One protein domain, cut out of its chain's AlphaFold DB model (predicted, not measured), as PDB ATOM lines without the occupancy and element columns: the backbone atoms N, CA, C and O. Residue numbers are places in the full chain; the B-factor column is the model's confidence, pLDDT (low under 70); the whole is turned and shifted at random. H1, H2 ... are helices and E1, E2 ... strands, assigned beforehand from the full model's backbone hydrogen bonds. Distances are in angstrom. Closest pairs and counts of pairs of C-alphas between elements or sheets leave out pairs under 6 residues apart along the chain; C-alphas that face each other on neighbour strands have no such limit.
ATOM      1  N   VAL A  35      14.549   1.402 -46.917       82.69
ATOM      2  CA  VAL A  35      13.547   0.346 -46.959       82.69
ATOM      3  C   VAL A  35      12.540   0.569 -45.842       82.69
ATOM      4  O   VAL A  35      12.911   0.857 -44.707       82.69
ATOM      5  N   LEU A  36      11.263   0.390 -46.166       81.62
ATOM      6  CA  LEU A  36      10.177   0.193 -45.214       81.62
ATOM      7  C   LEU A  36       9.784  -1.284 -45.222       81.62
ATOM      8  O   LEU A  36       9.373  -1.787 -46.266       81.62
ATOM      9  N   ALA A  37       9.840  -1.950 -44.073       83.81
ATOM     10  CA  ALA A  37       9.308  -3.295 -43.884       83.81
ATOM     11  C   ALA A  37       8.026  -3.227 -43.049       83.81
ATOM     12  O   ALA A  37       8.020  -2.615 -41.985       83.81
ATOM     13  N   VAL A  38       6.949  -3.861 -43.516       81.44
ATOM     14  CA  VAL A  38       5.667  -3.996 -42.810       81.44
ATOM     15  C   VAL A  38       5.360  -5.476 -42.642       81.44
ATOM     16  O   VAL A  38       5.098  -6.162 -43.626       81.44
ATOM     17  N   CYS A  39       5.355  -5.968 -41.411       80.31
ATOM     18  CA  CYS A  39       5.113  -7.371 -41.098       80.31
ATOM     19  C   CYS A  39       3.864  -7.571 -40.264       80.31
ATOM     20  O   CYS A  39       3.489  -6.731 -39.448       80.31
ATOM     21  N   GLY A  40       3.230  -8.725 -40.449       76.69
ATOM     22  CA  GLY A  40       2.216  -9.198 -39.519       76.69
ATOM     23  C   GLY A  40       2.845  -9.512 -38.167       76.69
ATOM     24  O   GLY A  40       3.904 -10.133 -38.103       76.69
ATOM     25  N   THR A  41       2.178  -9.114 -37.091       76.56
ATOM     26  CA  THR A  41       2.577  -9.481 -35.734       76.56
ATOM     27  C   THR A  41       1.663 -10.547 -35.160       76.56
ATOM     28  O   THR A  41       0.446 -10.524 -35.361       76.56
ATOM     29  N   THR A  42       2.253 -11.478 -34.420       74.06
ATOM     30  CA  THR A  42       1.555 -12.524 -33.670       74.06
ATOM     31  C   THR A  42       1.805 -12.362 -32.183       74.06
ATOM     32  O   THR A  42       2.889 -11.962 -31.777       74.06
ATOM     33  N   ASN A  43       0.821 -12.688 -31.355       77.06
ATOM     34  CA  ASN A  43       0.992 -12.681 -29.913       77.06
ATOM     35  C   ASN A  43       1.948 -13.813 -29.510       77.06
ATOM     36  O   ASN A  43       1.723 -14.965 -29.877       77.06
ATOM     37  N   THR A  44       2.993 -13.498 -28.749       73.19
ATOM     38  CA  THR A  44       4.066 -14.446 -28.390       73.19
ATOM     39  C   THR A  44       3.586 -15.613 -27.523       73.19
ATOM     40  O   THR A  44       4.207 -16.672 -27.521       73.19
ATOM     41  N   GLN A  45       2.468 -15.454 -26.809       76.62
ATOM     42  CA  GLN A  45       1.912 -16.472 -25.912       76.62
ATOM     43  C   GLN A  45       0.907 -17.399 -26.608       76.62
ATOM     44  O   GLN A  45       0.795 -18.571 -26.259       76.62
ATOM     45  N   THR A  46       0.150 -16.873 -27.572       76.00
ATOM     46  CA  THR A  46      -0.987 -17.572 -28.201       76.00
ATOM     47  C   THR A  46      -0.774 -17.889 -29.679       76.00
ATOM     48  O   THR A  46      -1.538 -18.662 -30.251       76.00
ATOM     49  N   GLY A  47       0.221 -17.276 -30.325       72.31
ATOM     50  CA  GLY A  47       0.457 -17.367 -31.768       72.31
ATOM     51  C   GLY A  47      -0.611 -16.677 -32.629       72.31
ATOM     52  O   GLY A  47      -0.556 -16.755 -33.855       72.31
ATOM     53  N   ALA A  48      -1.594 -16.003 -32.023       72.81
ATOM     54  CA  ALA A  48      -2.683 -15.361 -32.749       72.81
ATOM     55  C   ALA A  48      -2.197 -14.104 -33.483       72.81
ATOM     56  O   ALA A  48      -1.481 -13.289 -32.905       72.81
ATOM     57  N   ALA A  49      -2.616 -13.917 -34.738       72.19
ATOM     58  CA  ALA A  49      -2.333 -12.698 -35.494       72.19
ATOM     59  C   ALA A  49      -3.024 -11.494 -34.837       72.19
ATOM     60  O   ALA A  49      -4.246 -11.480 -34.694       72.19
ATOM     61  N   VAL A  50      -2.237 -10.490 -34.452       72.12
ATOM     62  CA  VAL A  50      -2.712  -9.330 -33.687       72.12
ATOM     63  C   VAL A  50      -2.837  -8.114 -34.587       72.12
ATOM     64  O   VAL A  50      -3.804  -7.374 -34.484       72.12
ATOM     65  N   GLY A  51      -1.898  -7.909 -35.510       76.38
ATOM     66  CA  GLY A  51      -1.939  -6.757 -36.400       76.38
ATOM     67  C   GLY A  51      -0.708  -6.661 -37.279       76.38
ATOM     68  O   GLY A  51      -0.218  -7.671 -37.781       76.38
ATOM     69  N   SER A  52      -0.242  -5.432 -37.481       77.81
ATOM     70  CA  SER A  52       0.902  -5.126 -38.334       77.81
ATOM     71  C   SER A  52       1.887  -4.244 -37.587       77.81
ATOM     72  O   SER A  52       1.465  -3.317 -36.900       77.81
ATOM     73  N   TRP A  53       3.180  -4.500 -37.747       83.12
ATOM     74  CA  TRP A  53       4.251  -3.628 -37.280       83.12
ATOM     75  C   TRP A  53       5.191  -3.296 -38.421       83.12
ATOM     76  O   TRP A  53       5.209  -3.987 -39.438       83.12
ATOM     77  N   ALA A  54       5.946  -2.217 -38.259       84.25
ATOM     78  CA  ALA A  54       6.897  -1.798 -39.268       84.25
ATOM     79  C   ALA A  54       8.219  -1.353 -38.673       84.25
ATOM     80  O   ALA A  54       8.284  -0.827 -37.554       84.25
ATOM     81  N   GLY A  55       9.248  -1.503 -39.493       85.75
ATOM     82  CA  GLY A  55      10.549  -0.897 -39.292       85.75
ATOM     83  C   GLY A  55      11.067  -0.276 -40.577       85.75
ATOM     84  O   GLY A  55      10.544  -0.527 -41.668       85.75
ATOM     85  N   ALA A  56      12.061   0.587 -40.431       85.50
ATOM     86  CA  ALA A  56      12.714   1.248 -41.549       85.50
ATOM     87  C   ALA A  56      14.231   1.224 -41.377       85.50
ATOM     88  O   ALA A  56      14.727   1.360 -40.260       85.50
ATOM     89  N   GLY A  57      14.960   1.090 -42.480       84.06
ATOM     90  CA  GLY A  57      16.417   1.018 -42.451       84.06
ATOM     91  C   GLY A  57      17.051   1.218 -43.822       84.06
ATOM     92  O   GLY A  57      16.351   1.308 -44.827       84.06
ATOM     93  N   ALA A  58      18.382   1.277 -43.869       80.94
ATOM     94  CA  ALA A  58      19.140   1.390 -45.120       80.94
ATOM     95  C   ALA A  58      19.187   0.068 -45.918       80.94
ATOM     96  O   ALA A  58      19.682   0.024 -47.042       80.94
ATOM     97  N   SER A  59      18.671  -1.017 -45.341       73.69
ATOM     98  CA  SER A  59      18.541  -2.332 -45.958       73.69
ATOM     99  C   SER A  59      17.298  -3.059 -45.433       73.69
ATOM    100  O   SER A  59      16.722  -2.666 -44.414       73.69
ATOM    101  N   ASP A  60      16.899  -4.141 -46.106       72.12
ATOM    102  CA  ASP A  60      15.800  -5.001 -45.645       72.12
ATOM    103  C   ASP A  60      16.084  -5.556 -44.236       72.12
ATOM    104  O   ASP A  60      15.189  -5.601 -43.395       72.12
ATOM    105  N   GLN A  61      17.346  -5.904 -43.954       75.81
ATOM    106  CA  GLN A  61      17.770  -6.398 -42.645       75.81
ATOM    107  C   GLN A  61      17.673  -5.306 -41.573       75.81
ATOM    108  O   GLN A  61      17.086  -5.554 -40.525       75.81
ATOM    109  N   ASP A  62      18.154  -4.089 -41.851       78.56
ATOM    110  CA  ASP A  62      18.048  -2.969 -40.904       78.56
ATOM    111  C   ASP A  62      16.584  -2.620 -40.603       78.56
ATOM    112  O   ASP A  62      16.231  -2.326 -39.463       78.56
ATOM    113  N   ALA A  63      15.711  -2.678 -41.615       79.00
ATOM    114  CA  ALA A  63      14.282  -2.448 -41.433       79.00
ATOM    115  C   ALA A  63      13.633  -3.542 -40.566       79.00
ATOM    116  O   ALA A  63      12.779  -3.241 -39.731       79.00
ATOM    117  N   VAL A  64      14.051  -4.802 -40.717       76.50
ATOM    118  CA  VAL A  64      13.598  -5.908 -39.861       76.50
ATOM    119  C   VAL A  64      14.151  -5.787 -38.440       76.50
ATOM    120  O   VAL A  64      13.421  -6.050 -37.483       76.50
ATOM    121  N   ASP A  65      15.398  -5.356 -38.276       79.00
ATOM    122  CA  ASP A  65      16.015  -5.170 -36.964       79.00
ATOM    123  C   ASP A  65      15.396  -3.982 -36.212       79.00
ATOM    124  O   ASP A  65      15.053  -4.129 -35.039       79.00
ATOM    125  N   ASP A  66      15.125  -2.850 -36.878       83.62
ATOM    126  CA  ASP A  66      14.363  -1.722 -36.306       83.62
ATOM    127  C   ASP A  66      12.951  -2.154 -35.893       83.62
ATOM    128  O   ASP A  66      12.461  -1.806 -34.815       83.62
ATOM    129  N   MET A  67      12.292  -2.960 -36.727       81.25
ATOM    130  CA  MET A  67      10.985  -3.521 -36.409       81.25
ATOM    131  C   MET A  67      11.045  -4.395 -35.150       81.25
ATOM    132  O   MET A  67      10.221  -4.209 -34.258       81.25
ATOM    133  N   LYS A  68      12.008  -5.320 -35.052       75.75
ATOM    134  CA  LYS A  68      12.168  -6.216 -33.894       75.75
ATOM    135  C   LYS A  68      12.554  -5.463 -32.625       75.75
ATOM    136  O   LYS A  68      12.016  -5.752 -31.565       75.75
ATOM    137  N   ALA A  69      13.446  -4.482 -32.733       81.62
ATOM    138  CA  ALA A  69      13.906  -3.681 -31.601       81.62
ATOM    139  C   ALA A  69      12.795  -2.804 -31.001       81.62
ATOM    140  O   ALA A  69      12.830  -2.480 -29.816       81.62
ATOM    141  N   SER A  70      11.820  -2.408 -31.819       80.06
ATOM    142  CA  SER A  70      10.723  -1.521 -31.421       80.06
ATOM    143  C   SER A  70       9.387  -2.233 -31.216       80.06
ATOM    144  O   SER A  70       8.426  -1.594 -30.784       80.06
ATOM    145  N   ALA A  71       9.289  -3.519 -31.561       75.94
ATOM    146  CA  ALA A  71       8.070  -4.289 -31.385       75.94
ATOM    147  C   ALA A  71       7.698  -4.362 -29.890       75.94
ATOM    148  O   ALA A  71       8.576  -4.559 -29.046       75.94
ATOM    149  N   PRO A  72       6.408  -4.218 -29.535       75.12
ATOM    150  CA  PRO A  72       5.938  -4.487 -28.180       75.12
ATOM    151  C   PRO A  72       6.343  -5.896 -27.725       75.12
ATOM    152  O   PRO A  72       6.253  -6.836 -28.510       75.12
ATOM    153  N   SER A  73       6.728  -6.059 -26.456       70.44
ATOM    154  CA  SER A  73       7.278  -7.315 -25.904       70.44
ATOM    155  C   SER A  73       6.378  -8.546 -26.065       70.44
ATOM    156  O   SER A  73       6.863  -9.676 -26.039       70.44
ATOM    157  N   ASP A  74       5.075  -8.336 -26.241       70.69
ATOM    158  CA  ASP A  74       4.079  -9.402 -26.376       70.69
ATOM    159  C   ASP A  74       3.815  -9.788 -27.841       70.69
ATOM    160  O   ASP A  74       2.938 -10.611 -28.122       70.69
ATOM    161  N   LEU A  75       4.541  -9.179 -28.785       71.31
ATOM    162  CA  LEU A  75       4.379  -9.367 -30.221       71.31
ATOM    163  C   LEU A  75       5.659  -9.910 -30.857       71.31
ATOM    164  O   LEU A  75       6.745  -9.378 -30.660       71.31
ATOM    165  N   ASP A  76       5.497 -10.935 -31.685       70.75
ATOM    166  CA  ASP A  76       6.533 -11.443 -32.573       70.75
ATOM    167  C   ASP A  76       6.220 -11.023 -34.010       70.75
ATOM    168  O   ASP A  76       5.079 -11.134 -34.470       70.75
ATOM    169  N   ALA A  77       7.226 -10.542 -34.734       65.75
ATOM    170  CA  ALA A  77       7.119 -10.192 -36.147       65.75
ATOM    171  C   ALA A  77       7.292 -11.452 -37.014       65.75
ATOM    172  O   ALA A  77       8.238 -11.562 -37.789       65.75
ATOM    173  N   ALA A  78       6.390 -12.420 -36.836       62.00
ATOM    174  CA  ALA A  78       6.426 -13.733 -37.487       62.00
ATOM    175  C   ALA A  78       5.378 -13.902 -38.606       62.00
ATOM    176  O   ALA A  78       5.287 -14.958 -39.232       62.00
ATOM    177  N   GLY A  79       4.543 -12.886 -38.844       64.56
ATOM    178  CA  GLY A  79       3.560 -12.886 -39.924       64.56
ATOM    179  C   GLY A  79       4.153 -12.497 -41.286       64.56
ATOM    180  O   GLY A  79       5.317 -12.118 -41.376       64.56
ATOM    181  N   PRO A  80       3.342 -12.530 -42.362       66.00
ATOM    182  CA  PRO A  80       3.787 -12.131 -43.694       66.00
ATOM    183  C   PRO A  80       4.305 -10.691 -43.691       66.00
ATOM    184  O   PRO A  80       3.620  -9.781 -43.210       66.00
ATOM    185  N   CYS A  81       5.501 -10.507 -44.244       73.31
ATOM    186  CA  CYS A  81       6.159  -9.216 -44.386       73.31
ATOM    187  C   CYS A  81       6.028  -8.680 -45.811       73.31
ATOM    188  O   CYS A  81       5.955  -9.451 -46.763       73.31
ATOM    189  N   PHE A  82       6.042  -7.359 -45.961       76.88
ATOM    190  CA  PHE A  82       6.114  -6.657 -47.239       76.88
ATOM    191  C   PHE A  82       7.158  -5.553 -47.129       76.88
ATOM    192  O   PHE A  82       7.139  -4.793 -46.161       76.88
ATOM    193  N   ALA A  83       8.055  -5.460 -48.107       80.00
ATOM    194  CA  ALA A  83       9.070  -4.417 -48.152       80.00
ATOM    195  C   ALA A  83       8.825  -3.460 -49.320       80.00
ATOM    196  O   ALA A  83       8.482  -3.878 -50.429       80.00
ATOM    197  N   LEU A  84       9.032  -2.170 -49.071       76.56
ATOM    198  CA  LEU A  84       9.137  -1.142 -50.097       76.56
ATOM    199  C   LEU A  84      10.518  -0.503 -49.996       76.56
ATOM    200  O   LEU A  84      10.828   0.139 -48.996       76.56
ATOM    201  N   SER A  85      11.331  -0.672 -51.034       77.94
ATOM    202  CA  SER A  85      12.663  -0.074 -51.128       77.94
ATOM    203  C   SER A  85      12.685   1.110 -52.095       77.94
ATOM    204  O   SER A  85      11.731   1.350 -52.843       77.94
ATOM    205  N   GLY A  86      13.789   1.860 -52.074       70.31
ATOM    206  CA  GLY A  86      13.953   3.061 -52.895       70.31
ATOM    207  C   GLY A  86      13.214   4.274 -52.329       70.31
ATOM    208  O   GLY A  86      12.871   5.189 -53.075       70.31
ATOM    209  N   LEU A  87      12.943   4.266 -51.021       71.31
ATOM    210  CA  LEU A  87      12.404   5.409 -50.296       71.31
ATOM    211  C   LEU A  87      13.542   6.337 -49.865       71.31
ATOM    212  O   LEU A  87      14.671   5.899 -49.649       71.31
ATOM    213  N   THR A  88      13.232   7.620 -49.677       78.31
ATOM    214  CA  THR A  88      14.105   8.492 -48.883       78.31
ATOM    215  C   THR A  88      13.995   8.119 -47.406       78.31
ATOM    216  O   THR A  88      12.958   7.608 -46.974       78.31
ATOM    217  N   GLN A  89      15.032   8.417 -46.620       81.12
ATOM    218  CA  GLN A  89      15.036   8.189 -45.173       81.12
ATOM    219  C   GLN A  89      13.792   8.773 -44.485       81.12
ATOM    220  O   GLN A  89      13.090   8.051 -43.778       81.12
ATOM    221  N   ASP A  90      13.472  10.045 -44.745       73.31
ATOM    222  CA  ASP A  90      12.300  10.707 -44.157       73.31
ATOM    223  C   ASP A  90      10.988  10.008 -44.533       73.31
ATOM    224  O   ASP A  90      10.141   9.777 -43.670       73.31
ATOM    225  N   SER A  91      10.833   9.598 -45.797       72.94
ATOM    226  CA  SER A  91       9.626   8.894 -46.254       72.94
ATOM    227  C   SER A  91       9.483   7.524 -45.592       72.94
ATOM    228  O   SER A  91       8.375   7.128 -45.227       72.94
ATOM    229  N   ALA A  92      10.593   6.795 -45.430       75.19
ATOM    230  CA  ALA A  92      10.606   5.485 -44.788       75.19
ATOM    231  C   ALA A  92      10.256   5.592 -43.297       75.19
ATOM    232  O   ALA A  92       9.397   4.851 -42.814       75.19
ATOM    233  N   ILE A  93      10.843   6.560 -42.588       78.88
ATOM    234  CA  ILE A  93      10.564   6.825 -41.169       78.88
ATOM    235  C   ILE A  93       9.112   7.278 -40.971       78.88
ATOM    236  O   ILE A  93       8.410   6.729 -40.121       78.88
ATOM    237  N   GLN A  94       8.620   8.216 -41.785       77.75
ATOM    238  CA  GLN A  94       7.238   8.692 -41.702       77.75
ATOM    239  C   GLN A  94       6.233   7.557 -41.947       77.75
ATOM    240  O   GLN A  94       5.275   7.391 -41.190       77.75
ATOM    241  N   SER A  95       6.468   6.742 -42.978       76.62
ATOM    242  CA  SER A  95       5.604   5.607 -43.329       76.62
ATOM    243  C   SER A  95       5.604   4.525 -42.247       76.62
ATOM    244  O   SER A  95       4.562   3.942 -41.936       76.62
ATOM    245  N   ARG A  96       6.762   4.273 -41.628       83.19
ATOM    246  CA  ARG A  96       6.899   3.387 -40.470       83.19
ATOM    247  C   ARG A  96       6.066   3.891 -39.298       83.19
ATOM    248  O   ARG A  96       5.275   3.128 -38.749       83.19
ATOM    249  N   ASP A  97       6.201   5.161 -38.935       80.81
ATOM    250  CA  ASP A  97       5.491   5.735 -37.789       80.81
ATOM    251  C   ASP A  97       3.974   5.754 -38.021       80.81
ATOM    252  O   ASP A  97       3.212   5.419 -37.114       80.81
ATOM    253  N   MET A  98       3.524   6.020 -39.254       75.94
ATOM    254  CA  MET A  98       2.122   5.840 -39.645       75.94
ATOM    255  C   MET A  98       1.666   4.384 -39.508       75.94
ATOM    256  O   MET A  98       0.604   4.128 -38.950       75.94
ATOM    257  N   THR A  99       2.467   3.414 -39.961       73.12
ATOM    258  CA  THR A  99       2.143   1.981 -39.830       73.12
ATOM    259  C   THR A  99       1.934   1.593 -38.372       73.12
ATOM    260  O   THR A  99       0.973   0.897 -38.045       73.12
ATOM    261  N   ARG A 100       2.798   2.092 -37.483       76.12
ATOM    262  CA  ARG A 100       2.725   1.838 -36.040       76.12
ATOM    263  C   ARG A 100       1.460   2.420 -35.399       76.12
ATOM    264  O   ARG A 100       0.988   1.862 -34.414       76.12
ATOM    265  N   GLN A 101       0.858   3.471 -35.964       69.25
ATOM    266  CA  GLN A 101      -0.435   3.997 -35.496       69.25
ATOM    267  C   GLN A 101      -1.614   3.068 -35.824       69.25
ATOM    268  O   GLN A 101      -2.611   3.073 -35.106       69.25
ATOM    269  N   TYR A 102      -1.504   2.238 -36.866       64.06
ATOM    270  CA  TYR A 102      -2.536   1.272 -37.270       64.06
ATOM    271  C   TYR A 102      -2.361  -0.113 -36.629       64.06
ATOM    272  O   TYR A 102      -2.932  -1.105 -37.105       64.06
ATOM    273  N   LEU A 103      -1.580  -0.195 -35.546       62.19
ATOM    274  CA  LEU A 103      -1.369  -1.428 -34.799       62.19
ATOM    275  C   LEU A 103      -2.713  -2.084 -34.441       62.19
ATOM    276  O   LEU A 103      -3.703  -1.413 -34.150       62.19
ATOM    277  N   SER A 104      -2.733  -3.414 -34.409       56.69
ATOM    278  CA  SER A 104      -3.812  -4.249 -33.851       56.69
ATOM    279  C   SER A 104      -5.166  -4.334 -34.584       56.69
ATOM    280  O   SER A 104      -6.040  -5.073 -34.142       56.69
ATOM    281  N   THR A 105      -5.381  -3.619 -35.697       58.25
ATOM    282  CA  THR A 105      -6.720  -3.563 -36.342       58.25
ATOM    283  C   THR A 105      -6.763  -3.981 -37.809       58.25
ATOM    284  O   THR A 105      -7.837  -4.282 -38.331       58.25
ATOM    285  N   GLN A 106      -5.625  -4.013 -38.503       62.41
ATOM    286  CA  GLN A 106      -5.567  -4.279 -39.943       62.41
ATOM    287  C   GLN A 106      -4.429  -5.257 -40.269       62.41
ATOM    288  O   GLN A 106      -3.368  -5.230 -39.641       62.41
ATOM    289  N   LYS A 107      -4.654  -6.119 -41.271       68.88
ATOM    290  CA  LYS A 107      -3.639  -7.046 -41.803       68.88
ATOM    291  C   LYS A 107      -2.510  -6.278 -42.518       68.88
ATOM    292  O   LYS A 107      -2.806  -5.269 -43.164       68.88
ATOM    293  N   PRO A 108      -1.267  -6.797 -42.524       63.00
ATOM    294  CA  PRO A 108      -0.081  -6.088 -43.026       63.00
ATOM    295  C   PRO A 108      -0.188  -5.653 -44.485       63.00
ATOM    296  O   PRO A 108       0.162  -4.523 -44.803       63.00
ATOM    297  N   GLY A 109      -0.782  -6.475 -45.355       60.06
ATOM    298  CA  GLY A 109      -0.983  -6.099 -46.759       60.06
ATOM    299  C   GLY A 109      -1.913  -4.893 -46.944       60.06
ATOM    300  O   GLY A 109      -1.664  -4.050 -47.798       60.06
ATOM    301  N   LYS A 110      -2.947  -4.757 -46.102       70.19
ATOM    302  CA  LYS A 110      -3.872  -3.618 -46.165       70.19
ATOM    303  C   LYS A 110      -3.240  -2.346 -45.606       70.19
ATOM    304  O   LYS A 110      -3.473  -1.268 -46.138       70.19
ATOM    305  N   VAL A 111      -2.426  -2.463 -44.557       69.75
ATOM    306  CA  VAL A 111      -1.668  -1.321 -44.022       69.75
ATOM    307  C   VAL A 111      -0.617  -0.847 -45.026       69.75
ATOM    308  O   VAL A 111      -0.508   0.352 -45.268       69.75
ATOM    309  N   PHE A 112       0.073  -1.781 -45.680       64.81
ATOM    310  CA  PHE A 112       1.005  -1.480 -46.762       64.81
ATOM    311  C   PHE A 112       0.325  -0.711 -47.902       64.81
ATOM    312  O   PHE A 112       0.828   0.330 -48.321       64.81
ATOM    313  N   GLU A 113      -0.845  -1.162 -48.356       70.62
ATOM    314  CA  GLU A 113      -1.606  -0.480 -49.407       70.62
ATOM    315  C   GLU A 113      -2.060   0.925 -48.990       70.62
ATOM    316  O   GLU A 113      -1.891   1.868 -49.758       70.62
ATOM    317  N   MET A 114      -2.565   1.100 -47.762       71.88
ATOM    318  CA  MET A 114      -3.004   2.413 -47.264       71.88
ATOM    319  C   MET A 114      -1.867   3.439 -47.193       71.88
ATOM    320  O   MET A 114      -2.100   4.621 -47.424       71.88
ATOM    321  N   ILE A 115      -0.655   2.999 -46.853       71.19
ATOM    322  CA  ILE A 115       0.482   3.897 -46.610       71.19
ATOM    323  C   ILE A 115       1.256   4.174 -47.892       71.19
ATOM    324  O   ILE A 115       1.698   5.295 -48.125       71.19
ATOM    325  N   THR A 116       1.413   3.161 -48.737       64.50
ATOM    326  CA  THR A 116       2.237   3.269 -49.944       64.50
ATOM    327  C   THR A 116       1.418   3.574 -51.197       64.50
ATOM    328  O   THR A 116       1.990   3.953 -52.219       64.50
ATOM    329  N   GLY A 117       0.095   3.374 -51.156       66.88
ATOM    330  CA  GLY A 117      -0.777   3.412 -52.331       66.88
ATOM    331  C   GLY A 117      -0.497   2.290 -53.338       66.88
ATOM    332  O   GLY A 117      -0.972   2.351 -54.471       66.88
TER     333      GLY A 117
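AT A GLANCE: This is residues 35 to 117 of the 125 residues of an uncharacterized protein of Mycobacteroides chelonae (UniProt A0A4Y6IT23). A strongly twisted sheet of three strands makes the core, sandwiched between helices: H1 covers one face, and H2 and H3 cover the other. The E1 and E2 hairpin reaches out at one end of the long axis. The printed part has 83 residues, with E1, E2, H1, E3, H2 and H3 in chain order; the class is mixed, helices and strands, and the sheet runs E2, E1, E3, antiparallel. The whole is compact, with a radius of gyration of the C-alphas of 11.4 A, yet elongated, spanning 36 by 23 by 18 A.

IN THESE COORDINATES: Strand E1, residues 35 to 43, begins at C-alpha 35 (13.547, 0.346, -46.959) and is 24.9 A long. E2 is residues 49 to 57, 24.3 A, and E3 residues 81 to 87, 17.0 A. Helix H2, residues 89 to 101, measures 18.7 A, and H1, residues 60 to 70, 15.5 A. H3, residues 108 to 116, measures 11.9 A and ends at C-alpha 116 (2.237, 3.269, -49.944).

HOW THE PARTS SIT: Inner strand E1 is antiparallel to E2, with N 37 and O 55 2.9 A apart, and to E3, with N 38 and O 82 2.8 A apart. E2, H1 and E3 form a split strand-helix-strand unit, two strands running the same way with E1 between them, and its crossover is right-handed. H1 is on the sheet at a height of 5.5 A, over E2; the closest C-alphas are those of Gly 55 and Met 67, 3.9 A. On the opposite face, H2 runs along the strands, over E2 and E1, at 7.6 A height; C-alphas 54 and 96 come closest to E2, 5.3 A. H3, on the same face as H2, is over E1 at 8.6 A height, with C-alphas 40 and 108 closest, 5.2 A. H2 touches H3 with residues 95 to 99 alone, at a steep tilt of 48 degrees, opposite ways; the closest C-alphas are those of Ser 95 and Ile 115, 6.3 A. H1 and H3 are apart. In H1, H2 and H3 every O i to N i+4 pair is within hydrogen-bond range.

THE WHOLE: The C-alphas of Thr 46 and Thr 88, the two farthest apart, are 36.5 A from each other. The printed part has no cut and no long link. Its mean pLDDT is 74.2, and residues 77 to 80, 101 to 109, 111 to 112 and 116 to 117 are under 70.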